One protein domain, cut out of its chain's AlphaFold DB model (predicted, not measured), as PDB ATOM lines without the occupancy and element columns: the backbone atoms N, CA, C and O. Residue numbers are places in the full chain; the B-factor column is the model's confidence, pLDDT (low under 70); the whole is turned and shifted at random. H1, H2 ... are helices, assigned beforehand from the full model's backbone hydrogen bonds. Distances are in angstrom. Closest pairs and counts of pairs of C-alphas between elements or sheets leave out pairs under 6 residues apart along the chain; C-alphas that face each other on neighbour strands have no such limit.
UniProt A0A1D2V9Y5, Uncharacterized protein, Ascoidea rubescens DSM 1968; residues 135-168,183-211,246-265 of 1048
ATOM      1  N   PRO A 135      82.774 207.205 -35.643       75.56
ATOM      2  CA  PRO A 135      81.802 206.164 -35.967       75.56
ATOM      3  C   PRO A 135      82.162 204.791 -35.378       75.56
ATOM      4  O   PRO A 135      81.325 203.893 -35.370       75.56
ATOM      5  N   GLN A 136      83.399 204.615 -34.904       78.31
ATOM      6  CA  GLN A 136      83.872 203.395 -34.240       78.31
ATOM      7  C   GLN A 136      83.794 203.487 -32.708       78.31
ATOM      8  O   GLN A 136      84.383 202.675 -31.997       78.31
ATOM      9  N   SER A 137      83.090 204.489 -32.178       81.44
ATOM     10  CA  SER A 137      82.885 204.631 -30.739       81.44
ATOM     11  C   SER A 137      81.920 203.574 -30.182       81.44
ATOM     12  O   SER A 137      81.018 203.078 -30.864       81.44
ATOM     13  N   SER A 138      82.095 203.240 -28.900       80.81
ATOM     14  CA  SER A 138      81.255 202.269 -28.182       80.81
ATOM     15  C   SER A 138      79.768 202.663 -28.178       80.81
ATOM     16  O   SER A 138      78.904 201.812 -28.405       80.81
ATOM     17  N   SER A 139      79.450 203.953 -27.999       80.12
ATOM     18  CA  SER A 139      78.065 204.449 -28.016       80.12
ATOM     19  C   SER A 139      77.405 204.283 -29.388       80.12
ATOM     20  O   SER A 139      76.269 203.814 -29.473       80.12
ATOM     21  N   VAL A 140      78.138 204.552 -30.473       84.31
ATOM     22  CA  VAL A 140      77.642 204.364 -31.844       84.31
ATOM     23  C   VAL A 140      77.421 202.886 -32.164       84.31
ATOM     24  O   VAL A 140      76.399 202.541 -32.759       84.31
ATOM     25  N   PHE A 141      78.301 201.982 -31.719       85.50
ATOM     26  CA  PHE A 141      78.070 200.540 -31.871       85.50
ATOM     27  C   PHE A 141      76.869 200.034 -31.064       85.50
ATOM     28  O   PHE A 141      76.131 199.173 -31.549       85.50
ATOM     29  N   ASN A 142      76.635 200.582 -29.867       84.69
ATOM     30  CA  ASN A 142      75.447 200.269 -29.072       84.69
ATOM     31  C   ASN A 142      74.162 200.697 -29.797       84.69
ATOM     32  O   ASN A 142      73.223 199.912 -29.936       84.69
ATOM     33  N   TRP A 143      74.152 201.922 -30.324       87.38
ATOM     34  CA  TRP A 143      73.045 202.438 -31.121       87.38
ATOM     35  C   TRP A 143      72.799 201.589 -32.375       87.38
ATOM     36  O   TRP A 143      71.678 201.130 -32.584       87.38
ATOM     37  N   LEU A 144      73.837 201.293 -33.166       88.00
ATOM     38  CA  LEU A 144      73.724 200.447 -34.361       88.00
ATOM     39  C   LEU A 144      73.150 199.067 -34.035       88.00
ATOM     40  O   LEU A 144      72.250 198.593 -34.729       88.00
ATOM     41  N   SER A 145      73.630 198.435 -32.962       86.75
ATOM     42  CA  SER A 145      73.091 197.157 -32.496       86.75
ATOM     43  C   SER A 145      71.581 197.221 -32.246       86.75
ATOM     44  O   SER A 145      70.850 196.344 -32.720       86.75
ATOM     45  N   LEU A 146      71.112 198.260 -31.546       86.88
ATOM     46  CA  LEU A 146      69.698 198.455 -31.231       86.88
ATOM     47  C   LEU A 146      68.855 198.719 -32.482       86.88
ATOM     48  O   LEU A 146      67.779 198.143 -32.608       86.88
ATOM     49  N   GLN A 147      69.357 199.502 -33.440       88.69
ATOM     50  CA  GLN A 147      68.645 199.756 -34.697       88.69
ATOM     51  C   GLN A 147      68.411 198.467 -35.498       88.69
ATOM     52  O   GLN A 147      67.293 198.195 -35.944       88.69
ATOM     53  N   PHE A 148      69.444 197.629 -35.646       88.75
ATOM     54  CA  PHE A 148      69.304 196.331 -36.316       88.75
ATOM     55  C   PHE A 148      68.417 195.358 -35.526       88.75
ATOM     56  O   PHE A 148      67.674 194.587 -36.135       88.75
ATOM     57  N   LEU A 149      68.448 195.417 -34.190       87.56
ATOM     58  CA  LEU A 149      67.570 194.625 -33.331       87.56
ATOM     59  C   LEU A 149      66.095 195.011 -33.503       87.56
ATOM     60  O   LEU A 149      65.255 194.127 -33.670       87.56
ATOM     61  N   TRP A 150      65.776 196.307 -33.504       88.56
ATOM     62  CA  TRP A 150      64.411 196.799 -33.715       88.56
ATOM     63  C   TRP A 150      63.872 196.396 -35.082       88.56
ATOM     64  O   TRP A 150      62.734 195.934 -35.183       88.56
ATOM     65  N   LEU A 151      64.699 196.495 -36.127       88.69
ATOM     66  CA  LEU A 151      64.321 196.026 -37.456       88.69
ATOM     67  C   LEU A 151      64.057 194.511 -37.462       88.69
ATOM     68  O   LEU A 151      63.039 194.079 -37.996       88.69
ATOM     69  N   ALA A 152      64.926 193.710 -36.837       86.88
ATOM     70  CA  ALA A 152      64.767 192.257 -36.758       86.88
ATOM     71  C   ALA A 152      63.467 191.855 -36.036       86.88
ATOM     72  O   ALA A 152      62.673 191.078 -36.571       86.88
ATOM     73  N   GLN A 153      63.198 192.453 -34.873       86.81
ATOM     74  CA  GLN A 153      61.972 192.220 -34.106       86.81
ATOM     75  C   GLN A 153      60.723 192.616 -34.896       86.81
ATOM     76  O   GLN A 153      59.747 191.869 -34.916       86.81
ATOM     77  N   LEU A 154      60.757 193.754 -35.593       85.19
ATOM     78  CA  LEU A 154      59.653 194.194 -36.439       85.19
ATOM     79  C   LEU A 154      59.391 193.178 -37.559       85.19
ATOM     80  O   LEU A 154      58.245 192.789 -37.785       85.19
ATOM     81  N   THR A 155      60.445 192.691 -38.219       84.81
ATOM     82  CA  THR A 155      60.314 191.700 -39.296       84.81
ATOM     83  C   THR A 155      59.811 190.340 -38.822       84.81
ATOM     84  O   THR A 155      59.099 189.676 -39.567       84.81
ATOM     85  N   ASP A 156      60.100 189.942 -37.583       82.75
ATOM     86  CA  ASP A 156      59.606 188.685 -37.009       82.75
ATOM     87  C   ASP A 156      58.093 188.677 -36.761       82.75
ATOM     88  O   ASP A 156      57.483 187.607 -36.722       82.75
ATOM     89  N   ILE A 157      57.488 189.854 -36.582       83.62
ATOM     90  CA  ILE A 157      56.040 189.997 -36.382       83.62
ATOM     91  C   ILE A 157      55.306 189.959 -37.738       83.62
ATOM     92  O   ILE A 157      54.120 189.624 -37.805       83.62
ATOM     93  N   ILE A 158      55.999 190.276 -38.835       79.31
ATOM     94  CA  ILE A 158      55.420 190.335 -40.180       79.31
ATOM     95  C   ILE A 158      55.254 188.914 -40.762       79.31
ATOM     96  O   ILE A 158      56.172 188.098 -40.679       79.31
ATOM     97  N   PRO A 159      54.113 188.598 -41.410       77.06
ATOM     98  CA  PRO A 159      53.926 187.321 -42.098       77.06
ATOM     99  C   PRO A 159      54.973 187.065 -43.194       77.06
ATOM    100  O   PRO A 159      55.295 187.954 -43.986       77.06
ATOM    101  N   SER A 160      55.410 185.811 -43.329       68.06
ATOM    102  CA  SER A 160      56.421 185.378 -44.309       68.06
ATOM    103  C   SER A 160      56.036 185.585 -45.781       68.06
ATOM    104  O   SER A 160      56.900 185.479 -46.640       68.06
ATOM    105  N   LEU A 161      54.773 185.909 -46.089       69.25
ATOM    106  CA  LEU A 161      54.307 186.216 -47.448       69.25
ATOM    107  C   LEU A 161      54.856 187.552 -47.986       69.25
ATOM    108  O   LEU A 161      54.983 187.714 -49.193       69.25
ATOM    109  N   ILE A 162      55.153 188.509 -47.100       70.69
ATOM    110  CA  ILE A 162      55.597 189.866 -47.474       70.69
ATOM    111  C   ILE A 162      57.126 189.943 -47.553       70.69
ATOM    112  O   ILE A 162      57.675 190.747 -48.300       70.69
ATOM    113  N   LEU A 163      57.828 189.119 -46.774       71.44
ATOM    114  CA  LEU A 163      59.286 189.105 -46.704       71.44
ATOM    115  C   LEU A 163      59.866 188.148 -47.756       71.44
ATOM    116  O   LEU A 163      59.392 187.020 -47.877       71.44
ATOM    117  N   PRO A 164      60.919 188.536 -48.494       63.75
ATOM    118  CA  PRO A 164      61.566 187.628 -49.431       63.75
ATOM    119  C   PRO A 164      62.308 186.518 -48.664       63.75
ATOM    120  O   PRO A 164      63.253 186.773 -47.923       63.75
ATOM    121  N   ILE A 165      61.863 185.268 -48.832       59.62
ATOM    122  CA  ILE A 165      62.310 184.111 -48.028       59.62
ATOM    123  C   ILE A 165      63.686 183.572 -48.481       59.62
ATOM    124  O   ILE A 165      64.403 182.969 -47.688       59.62
ATOM    125  N   ASN A 166      64.079 183.811 -49.738       58.28
ATOM    126  CA  ASN A 166      65.229 183.163 -50.385       58.28
ATOM    127  C   ASN A 166      66.193 184.175 -51.016       58.28
ATOM    128  O   ASN A 166      66.453 184.119 -52.218       58.28
ATOM    129  N   VAL A 167      66.712 185.114 -50.229       61.47
ATOM    130  CA  VAL A 167      67.775 186.007 -50.710       61.47
ATOM    131  C   VAL A 167      69.127 185.441 -50.272       61.47
ATOM    132  O   VAL A 167      69.402 185.429 -49.070       61.47
ATOM    133  N   PRO A 168      69.970 184.939 -51.196       51.47
ATOM    134  CA  PRO A 168      71.323 184.534 -50.849       51.47
ATOM    135  C   PRO A 168      72.127 185.749 -50.382       51.47
ATOM    136  O   PRO A 168      72.009 186.847 -50.924       51.47
ATOM    137  N   SER A 183      73.226 196.297 -51.577       56.25
ATOM    138  CA  SER A 183      72.143 195.444 -52.069       56.25
ATOM    139  C   SER A 183      70.784 196.102 -51.805       56.25
ATOM    140  O   SER A 183      70.365 196.283 -50.663       56.25
ATOM    141  N   SER A 184      70.054 196.433 -52.870       60.66
ATOM    142  CA  SER A 184      68.727 197.057 -52.795       60.66
ATOM    143  C   SER A 184      67.637 196.150 -52.213       60.66
ATOM    144  O   SER A 184      66.472 196.547 -52.197       60.66
ATOM    145  N   LEU A 185      67.992 194.927 -51.819       72.88
ATOM    146  CA  LEU A 185      67.086 193.853 -51.452       72.88
ATOM    147  C   LEU A 185      67.103 193.625 -49.937       72.88
ATOM    148  O   LEU A 185      68.160 193.647 -49.308       72.88
ATOM    149  N   MET A 186      65.919 193.405 -49.364       79.50
ATOM    150  CA  MET A 186      65.751 193.143 -47.934       79.50
ATOM    151  C   MET A 186      66.446 191.824 -47.544       79.50
ATOM    152  O   MET A 186      66.107 190.786 -48.122       79.50
ATOM    153  N   PRO A 187      67.386 191.829 -46.579       78.62
ATOM    154  CA  PRO A 187      68.022 190.607 -46.101       78.62
ATOM    155  C   PRO A 187      67.073 189.778 -45.226       78.62
ATOM    156  O   PRO A 187      66.064 190.266 -44.713       78.62
ATOM    157  N   GLN A 188      67.431 188.513 -45.012       81.62
ATOM    158  CA  GLN A 188      66.686 187.624 -44.123       81.62
ATOM    159  C   GLN A 188      66.712 188.117 -42.666       81.62
ATOM    160  O   GLN A 188      67.716 188.645 -42.186       81.62
ATOM    161  N   THR A 189      65.632 187.872 -41.925       84.25
ATOM    162  CA  THR A 189      65.478 188.311 -40.526       84.25
ATOM    163  C   THR A 189      66.587 187.782 -39.609       84.25
ATOM    164  O   THR A 189      67.157 188.531 -38.818       84.25
ATOM    165  N   GLY A 190      66.998 186.522 -39.785       84.50
ATOM    166  CA  GLY A 190      68.110 185.931 -39.039       84.50
ATOM    167  C   GLY A 190      69.457 186.633 -39.270       84.50
ATOM    168  O   GLY A 190      70.298 186.660 -38.374       84.50
ATOM    169  N   TYR A 191      69.668 187.255 -40.433       84.81
ATOM    170  CA  TYR A 191      70.869 188.050 -40.703       84.81
ATOM    171  C   TYR A 191      70.863 189.382 -39.942       84.81
ATOM    172  O   TYR A 191      71.906 189.808 -39.452       84.81
ATOM    173  N   LEU A 192      69.698 190.016 -39.787       87.12
ATOM    174  CA  LEU A 192      69.567 191.262 -39.026       87.12
ATOM    175  C   LEU A 192      69.959 191.068 -37.554       87.12
ATOM    176  O   LEU A 192      70.710 191.877 -37.006       87.12
ATOM    177  N   TYR A 193      69.547 189.948 -36.949       89.19
ATOM    178  CA  TYR A 193      70.003 189.562 -35.610       89.19
ATOM    179  C   TYR A 193      71.522 189.364 -35.552       89.19
ATOM    180  O   TYR A 193      72.174 189.878 -34.643       89.19
ATOM    181  N   LEU A 194      72.114 188.683 -36.540       87.94
ATOM    182  CA  LEU A 194      73.570 188.501 -36.610       87.94
ATOM    183  C   LEU A 194      74.325 189.828 -36.769       87.94
ATOM    184  O   LEU A 194      75.386 190.001 -36.168       87.94
ATOM    185  N   ARG A 195      73.780 190.791 -37.523       86.00
ATOM    186  CA  ARG A 195      74.356 192.140 -37.624       86.00
ATOM    187  C   ARG A 195      74.303 192.878 -36.291       86.00
ATOM    188  O   ARG A 195      75.331 193.419 -35.888       86.00
ATOM    189  N   SER A 196      73.180 192.827 -35.574       87.06
ATOM    190  CA  SER A 196      73.077 193.376 -34.213       87.06
ATOM    191  C   SER A 196      74.150 192.781 -33.282       87.06
ATOM    192  O   SER A 196      74.934 193.519 -32.683       87.06
ATOM    193  N   ILE A 197      74.297 191.451 -33.275       86.81
ATOM    194  CA  ILE A 197      75.333 190.733 -32.509       86.81
ATOM    195  C   ILE A 197      76.750 191.181 -32.893       86.81
ATOM    196  O   ILE A 197      77.589 191.405 -32.020       86.81
ATOM    197  N   SER A 198      77.029 191.351 -34.188       87.81
ATOM    198  CA  SER A 198      78.347 191.796 -34.655       87.81
ATOM    199  C   SER A 198      78.721 193.177 -34.104       87.81
ATOM    200  O   SER A 198      79.865 193.386 -33.699       87.81
ATOM    201  N   PHE A 199      77.756 194.097 -34.011       86.44
ATOM    202  CA  PHE A 199      77.977 195.421 -33.435       86.44
ATOM    203  C   PHE A 199      78.134 195.381 -31.916       86.44
ATOM    204  O   PHE A 199      78.987 196.091 -31.392       86.44
ATOM    205  N   LEU A 200      77.412 194.506 -31.207       85.25
ATOM    206  CA  LEU A 200      77.637 194.285 -29.771       85.25
ATOM    207  C   LEU A 200      79.053 193.775 -29.474       85.25
ATOM    208  O   LEU A 200      79.702 194.256 -28.549       85.25
ATOM    209  N   ARG A 201      79.574 192.859 -30.295       84.69
ATOM    210  CA  ARG A 201      80.963 192.388 -30.168       84.69
ATOM    211  C   ARG A 201      81.975 193.490 -30.486       84.69
ATOM    212  O   ARG A 201      82.959 193.642 -29.767       84.69
ATOM    213  N   LYS A 202      81.721 194.309 -31.516       84.38
ATOM    214  CA  LYS A 202      82.548 195.494 -31.821       84.38
ATOM    215  C   LYS A 202      82.530 196.516 -30.673       84.38
ATOM    216  O   LYS A 202      83.593 197.027 -30.328       84.38
ATOM    217  N   LYS A 203      81.375 196.744 -30.024       83.12
ATOM    218  CA  LYS A 203      81.253 197.555 -28.792       83.12
ATOM    219  C   LYS A 203      82.197 197.029 -27.706       83.12
ATOM    220  O   LYS A 203      82.972 197.801 -27.149       83.12
ATOM    221  N   GLN A 204      82.170 195.722 -27.443       78.31
ATOM    222  CA  GLN A 204      83.027 195.092 -26.433       78.31
ATOM    223  C   GLN A 204      84.520 195.257 -26.753       78.31
ATOM    224  O   GLN A 204      85.297 195.632 -25.879       78.31
ATOM    225  N   HIS A 205      84.925 195.030 -28.004       78.75
ATOM    226  CA  HIS A 205      86.313 195.241 -28.420       78.75
ATOM    227  C   HIS A 205      86.760 196.701 -28.272       78.75
ATOM    228  O   HIS A 205      87.869 196.945 -27.800       78.75
ATOM    229  N   ALA A 206      85.900 197.664 -28.620       76.50
ATOM    230  CA  ALA A 206      86.190 199.086 -28.447       76.50
ATOM    231  C   ALA A 206      86.378 199.450 -26.962       76.50
ATOM    232  O   ALA A 206      87.360 200.107 -26.619       76.50
ATOM    233  N   LEU A 207      85.513 198.951 -26.072       74.69
ATOM    234  CA  LEU A 207      85.642 199.154 -24.621       74.69
ATOM    235  C   LEU A 207      86.946 198.563 -24.057       74.69
ATOM    236  O   LEU A 207      87.649 199.237 -23.309       74.69
ATOM    237  N   LEU A 208      87.311 197.340 -24.461       72.06
ATOM    238  CA  LEU A 208      88.556 196.682 -24.032       72.06
ATOM    239  C   LEU A 208      89.817 197.400 -24.543       72.06
ATOM    240  O   LEU A 208      90.846 197.423 -23.869       72.06
ATOM    241  N   SER A 209      89.760 197.994 -25.738       71.19
ATOM    242  CA  SER A 209      90.881 198.779 -26.269       71.19
ATOM    243  C   SER A 209      91.106 200.085 -25.497       71.19
ATOM    244  O   SER A 209      92.252 200.474 -25.292       71.19
ATOM    245  N   GLN A 210      90.030 200.708 -25.000       65.50
ATOM    246  CA  GLN A 210      90.080 201.944 -24.213       65.50
ATOM    247  C   GLN A 210      90.577 201.715 -22.774       65.50
ATOM    248  O   GLN A 210      91.249 202.579 -22.213       65.50
ATOM    249  N   SER A 211      90.305 200.550 -22.173       60.31
ATOM    250  CA  SER A 211      90.841 200.216 -20.845       60.31
ATOM    251  C   SER A 211      92.355 199.971 -20.862       60.31
ATOM    252  O   SER A 211      93.044 200.373 -19.928       60.31
ATOM    253  N   LEU A 246      77.717 189.853 -21.045       66.56
ATOM    254  CA  LEU A 246      76.938 190.069 -22.270       66.56
ATOM    255  C   LEU A 246      76.503 188.739 -22.919       66.56
ATOM    256  O   LEU A 246      75.555 188.702 -23.705       66.56
ATOM    257  N   SER A 247      77.149 187.634 -22.540       70.50
ATOM    258  CA  SER A 247      76.893 186.274 -23.028       70.50
ATOM    259  C   SER A 247      75.411 185.843 -23.007       70.50
ATOM    260  O   SER A 247      74.941 185.391 -24.048       70.50
ATOM    261  N   PRO A 248      74.602 186.014 -21.935       81.25
ATOM    262  CA  PRO A 248      73.182 185.641 -21.949       81.25
ATOM    263  C   PRO A 248      72.346 186.432 -22.966       81.25
ATOM    264  O   PRO A 248      71.459 185.862 -23.605       81.25
ATOM    265  N   ILE A 249      72.635 187.726 -23.158       81.94
ATOM    266  CA  ILE A 249      71.944 188.563 -24.151       81.94
ATOM    267  C   ILE A 249      72.289 188.072 -25.560       81.94
ATOM    268  O   ILE A 249      71.389 187.868 -26.377       81.94
ATOM    269  N   LEU A 250      73.571 187.810 -25.829       84.75
ATOM    270  CA  LEU A 250      74.031 187.276 -27.115       84.75
ATOM    271  C   LEU A 250      73.429 185.902 -27.410       84.75
ATOM    272  O   LEU A 250      72.943 185.683 -28.515       84.75
ATOM    273  N   ILE A 251      73.383 185.008 -26.420       86.69
ATOM    274  CA  ILE A 251      72.762 183.684 -26.547       86.69
ATOM    275  C   ILE A 251      71.281 183.812 -26.916       86.69
ATOM    276  O   ILE A 251      70.816 183.108 -27.812       86.69
ATOM    277  N   ASN A 252      70.530 184.708 -26.266       88.62
ATOM    278  CA  ASN A 252      69.119 184.918 -26.594       88.62
ATOM    279  C   ASN A 252      68.943 185.446 -28.030       88.62
ATOM    280  O   ASN A 252      68.132 184.925 -28.795       88.62
ATOM    281  N   LEU A 253      69.755 186.427 -28.434       87.12
ATOM    282  CA  LEU A 253      69.736 186.959 -29.799       87.12
ATOM    283  C   LEU A 253      70.114 185.902 -30.846       87.12
ATOM    284  O   LEU A 253      69.480 185.826 -31.897       87.12
ATOM    285  N   LEU A 254      71.098 185.052 -30.556       89.69
ATOM    286  CA  LEU A 254      71.500 183.951 -31.428       89.69
ATOM    287  C   LEU A 254      70.405 182.878 -31.532       89.69
ATOM    288  O   LEU A 254      70.134 182.392 -32.629       89.69
ATOM    289  N   LYS A 255      69.721 182.548 -30.430       89.94
ATOM    290  CA  LYS A 255      68.549 181.654 -30.449       89.94
ATOM    291  C   LYS A 255      67.414 182.241 -31.290       89.94
ATOM    292  O   LYS A 255      66.822 181.525 -32.096       89.94
ATOM    293  N   ASN A 256      67.156 183.544 -31.176       89.06
ATOM    294  CA  ASN A 256      66.184 184.237 -32.028       89.06
ATOM    295  C   ASN A 256      66.592 184.192 -33.505       89.06
ATOM    296  O   ASN A 256      65.755 183.897 -34.358       89.06
ATOM    297  N   ALA A 257      67.880 184.369 -33.812       88.81
ATOM    298  CA  ALA A 257      68.401 184.210 -35.167       88.81
ATOM    299  C   ALA A 257      68.184 182.782 -35.701       88.81
ATOM    300  O   ALA A 257      67.679 182.616 -36.812       88.81
ATOM    301  N   ALA A 258      68.500 181.744 -34.917       86.75
ATOM    302  CA  ALA A 258      68.277 180.346 -35.301       86.75
ATOM    303  C   ALA A 258      66.790 180.056 -35.578       86.75
ATOM    304  O   ALA A 258      66.455 179.449 -36.598       86.75
ATOM    305  N   ASN A 259      65.898 180.562 -34.720       86.06
ATOM    306  CA  ASN A 259      64.447 180.462 -34.890       86.06
ATOM    307  C   ASN A 259      63.960 181.174 -36.162       86.06
ATOM    308  O   ASN A 259      63.086 180.676 -36.870       86.06
ATOM    309  N   ALA A 260      64.537 182.328 -36.490       81.44
ATOM    310  CA  ALA A 260      64.235 183.053 -37.717       81.44
ATOM    311  C   ALA A 260      64.626 182.261 -38.980       81.44
ATOM    312  O   ALA A 260      63.839 182.181 -39.927       81.44
ATOM    313  N   TYR A 261      65.800 181.616 -38.994       80.81
ATOM    314  CA  TYR A 261      66.204 180.755 -40.112       80.81
ATOM    315  C   TYR A 261      65.333 179.491 -40.216       80.81
ATOM    316  O   TYR A 261      64.988 179.088 -41.328       80.81
ATOM    317  N   SER A 262      64.903 178.902 -39.094       77.19
ATOM    318  CA  SER A 262      64.070 177.690 -39.097       77.19
ATOM    319  C   SER A 262      62.615 177.937 -39.520       77.19
ATOM    320  O   SER A 262      62.038 177.092 -40.204       77.19
ATOM    321  N   ARG A 263      62.023 179.111 -39.241       69.44
ATOM    322  CA  ARG A 263      60.653 179.473 -39.684       69.44
ATOM    323  C   ARG A 263      60.434 179.342 -41.197       69.44
ATOM    324  O   ARG A 263      59.331 179.027 -41.634       69.44
ATOM    325  N   THR A 264      61.483 179.529 -41.997       58.62
ATOM    326  CA  THR A 264      61.436 179.396 -43.466       58.62
ATOM    327  C   THR A 264      61.328 177.945 -43.957       58.62
ATOM    328  O   THR A 264      61.018 177.704 -45.122       58.62
ATOM    329  N   THR A 265      61.551 176.968 -43.072       51.94
ATOM    330  CA  THR A 265      61.701 175.540 -43.411       51.94
ATOM    331  C   THR A 265      60.457 174.689 -43.129       51.94
ATOM    332  O   THR A 265      60.425 173.519 -43.498       51.94
TER     333      THR A 265
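AT A GLANCE: This is residues 135 to 168, 183 to 211 and 246 to 265 of the 1048 residues of an uncharacterized protein of Ascoidea rubescens DSM 1968 (UniProt A0A1D2V9Y5). Three helices run lengthwise in a small up-and-down bundle, with H2 packed between H1 and H3 and running against both. H1 goes along much of H2, H3 meets only the first part of H2, residues 189 to 197, and H1 and H3 come near each other without clearly touching. Loops without named elements, residues 158 to 168 and 183 to 188, gather at the end where H1 finishes and H2 starts. The printed part has 83 residues with three named helices, in the order H1, H2, H3, and no named strand; its class is all helix, with 60 of the 83 residues in the helices. The whole is only just compact, close to loose, with a radius of gyration of the C-alphas of 13.9 A, and its outline is elongated, with spans of 47 by 29 by 21 A.

IN THESE COORDINATES: Start at Pro 135, the first printed residue, and go to C-alpha 138 at (81.255, 202.269, -28.182), where H1 begins. H1 holds residues 138 to 157 and measures 29.2 A from first to last C-alpha, ending at C-alpha 157 at (56.040, 189.997, -36.382). Read on through residues 158 to 168 to the first cut, and take up the lines again at Ser 183. H2, the longest helix with 23 residues, begins at C-alpha 189 at (65.478, 188.311, -40.526) and runs for 34.2 A to Ser 211, so named in residues 189 to 211. After the second cut come Leu 246 and then H3, residues 247 to 263, which is 24.2 A long and ends at C-alpha 263 at (60.653, 179.473, -39.684). Residues 264 and 265 follow it.

HOW THE PARTS SIT: Begin with the bundle, a set of helices together, which is made of H1, H2 and H3; it is up and down, each helix running against the one before it in the chain. Look first at Ser 145 and Ser 196, the closest C-alphas of H1 and H2, 4.2 A apart. These two helices touch, with 37 pairs of C-alphas within 8 A. They run opposite ways at a shallow tilt of 15 degrees, and their centres are 11.0 A apart. Next compare Gly 190 with Ala 257, the closest C-alphas of H2 and H3, also 4.2 A apart. H2 touches H3 with residues 189 to 197 alone, in 20 pairs of C-alphas within 8 A. They run opposite ways at a shallow tilt of 18 degrees, with 14.7 A from centre to centre. H1 and H3 are close but not clearly touching: their closest C-alphas, those of Asp 156 and Ala 260, are 7.3 A apart. H1 and H3 run the same way at a shallow tilt of 33 degrees, only just short of steep. Along the backbones of H1, H2 and H3, every O i to N i+4 pair is within hydrogen-bond range.

THE WHOLE: The two C-alphas farthest apart in the domain are those of Leu 161 and Ser 211, 47.3 A from each other. Two cuts interrupt the printed part. Residues 169 to 182 are not printed, and C-alphas 168 and 183 are 11.0 A apart across that gap; residues 212 to 245 are not printed, and C-alphas 211 and 246 are 17.3 A apart. The links from H1 to H2 and from H2 to H3 both run across a cut. In the B-factor column of this predicted model, the mean pLDDT of the printed part is 79.2, and 15 residues are under 70: 160 to 161, 164 to 168, 183 to 184, 210 to 211, 246, and 263 to 265.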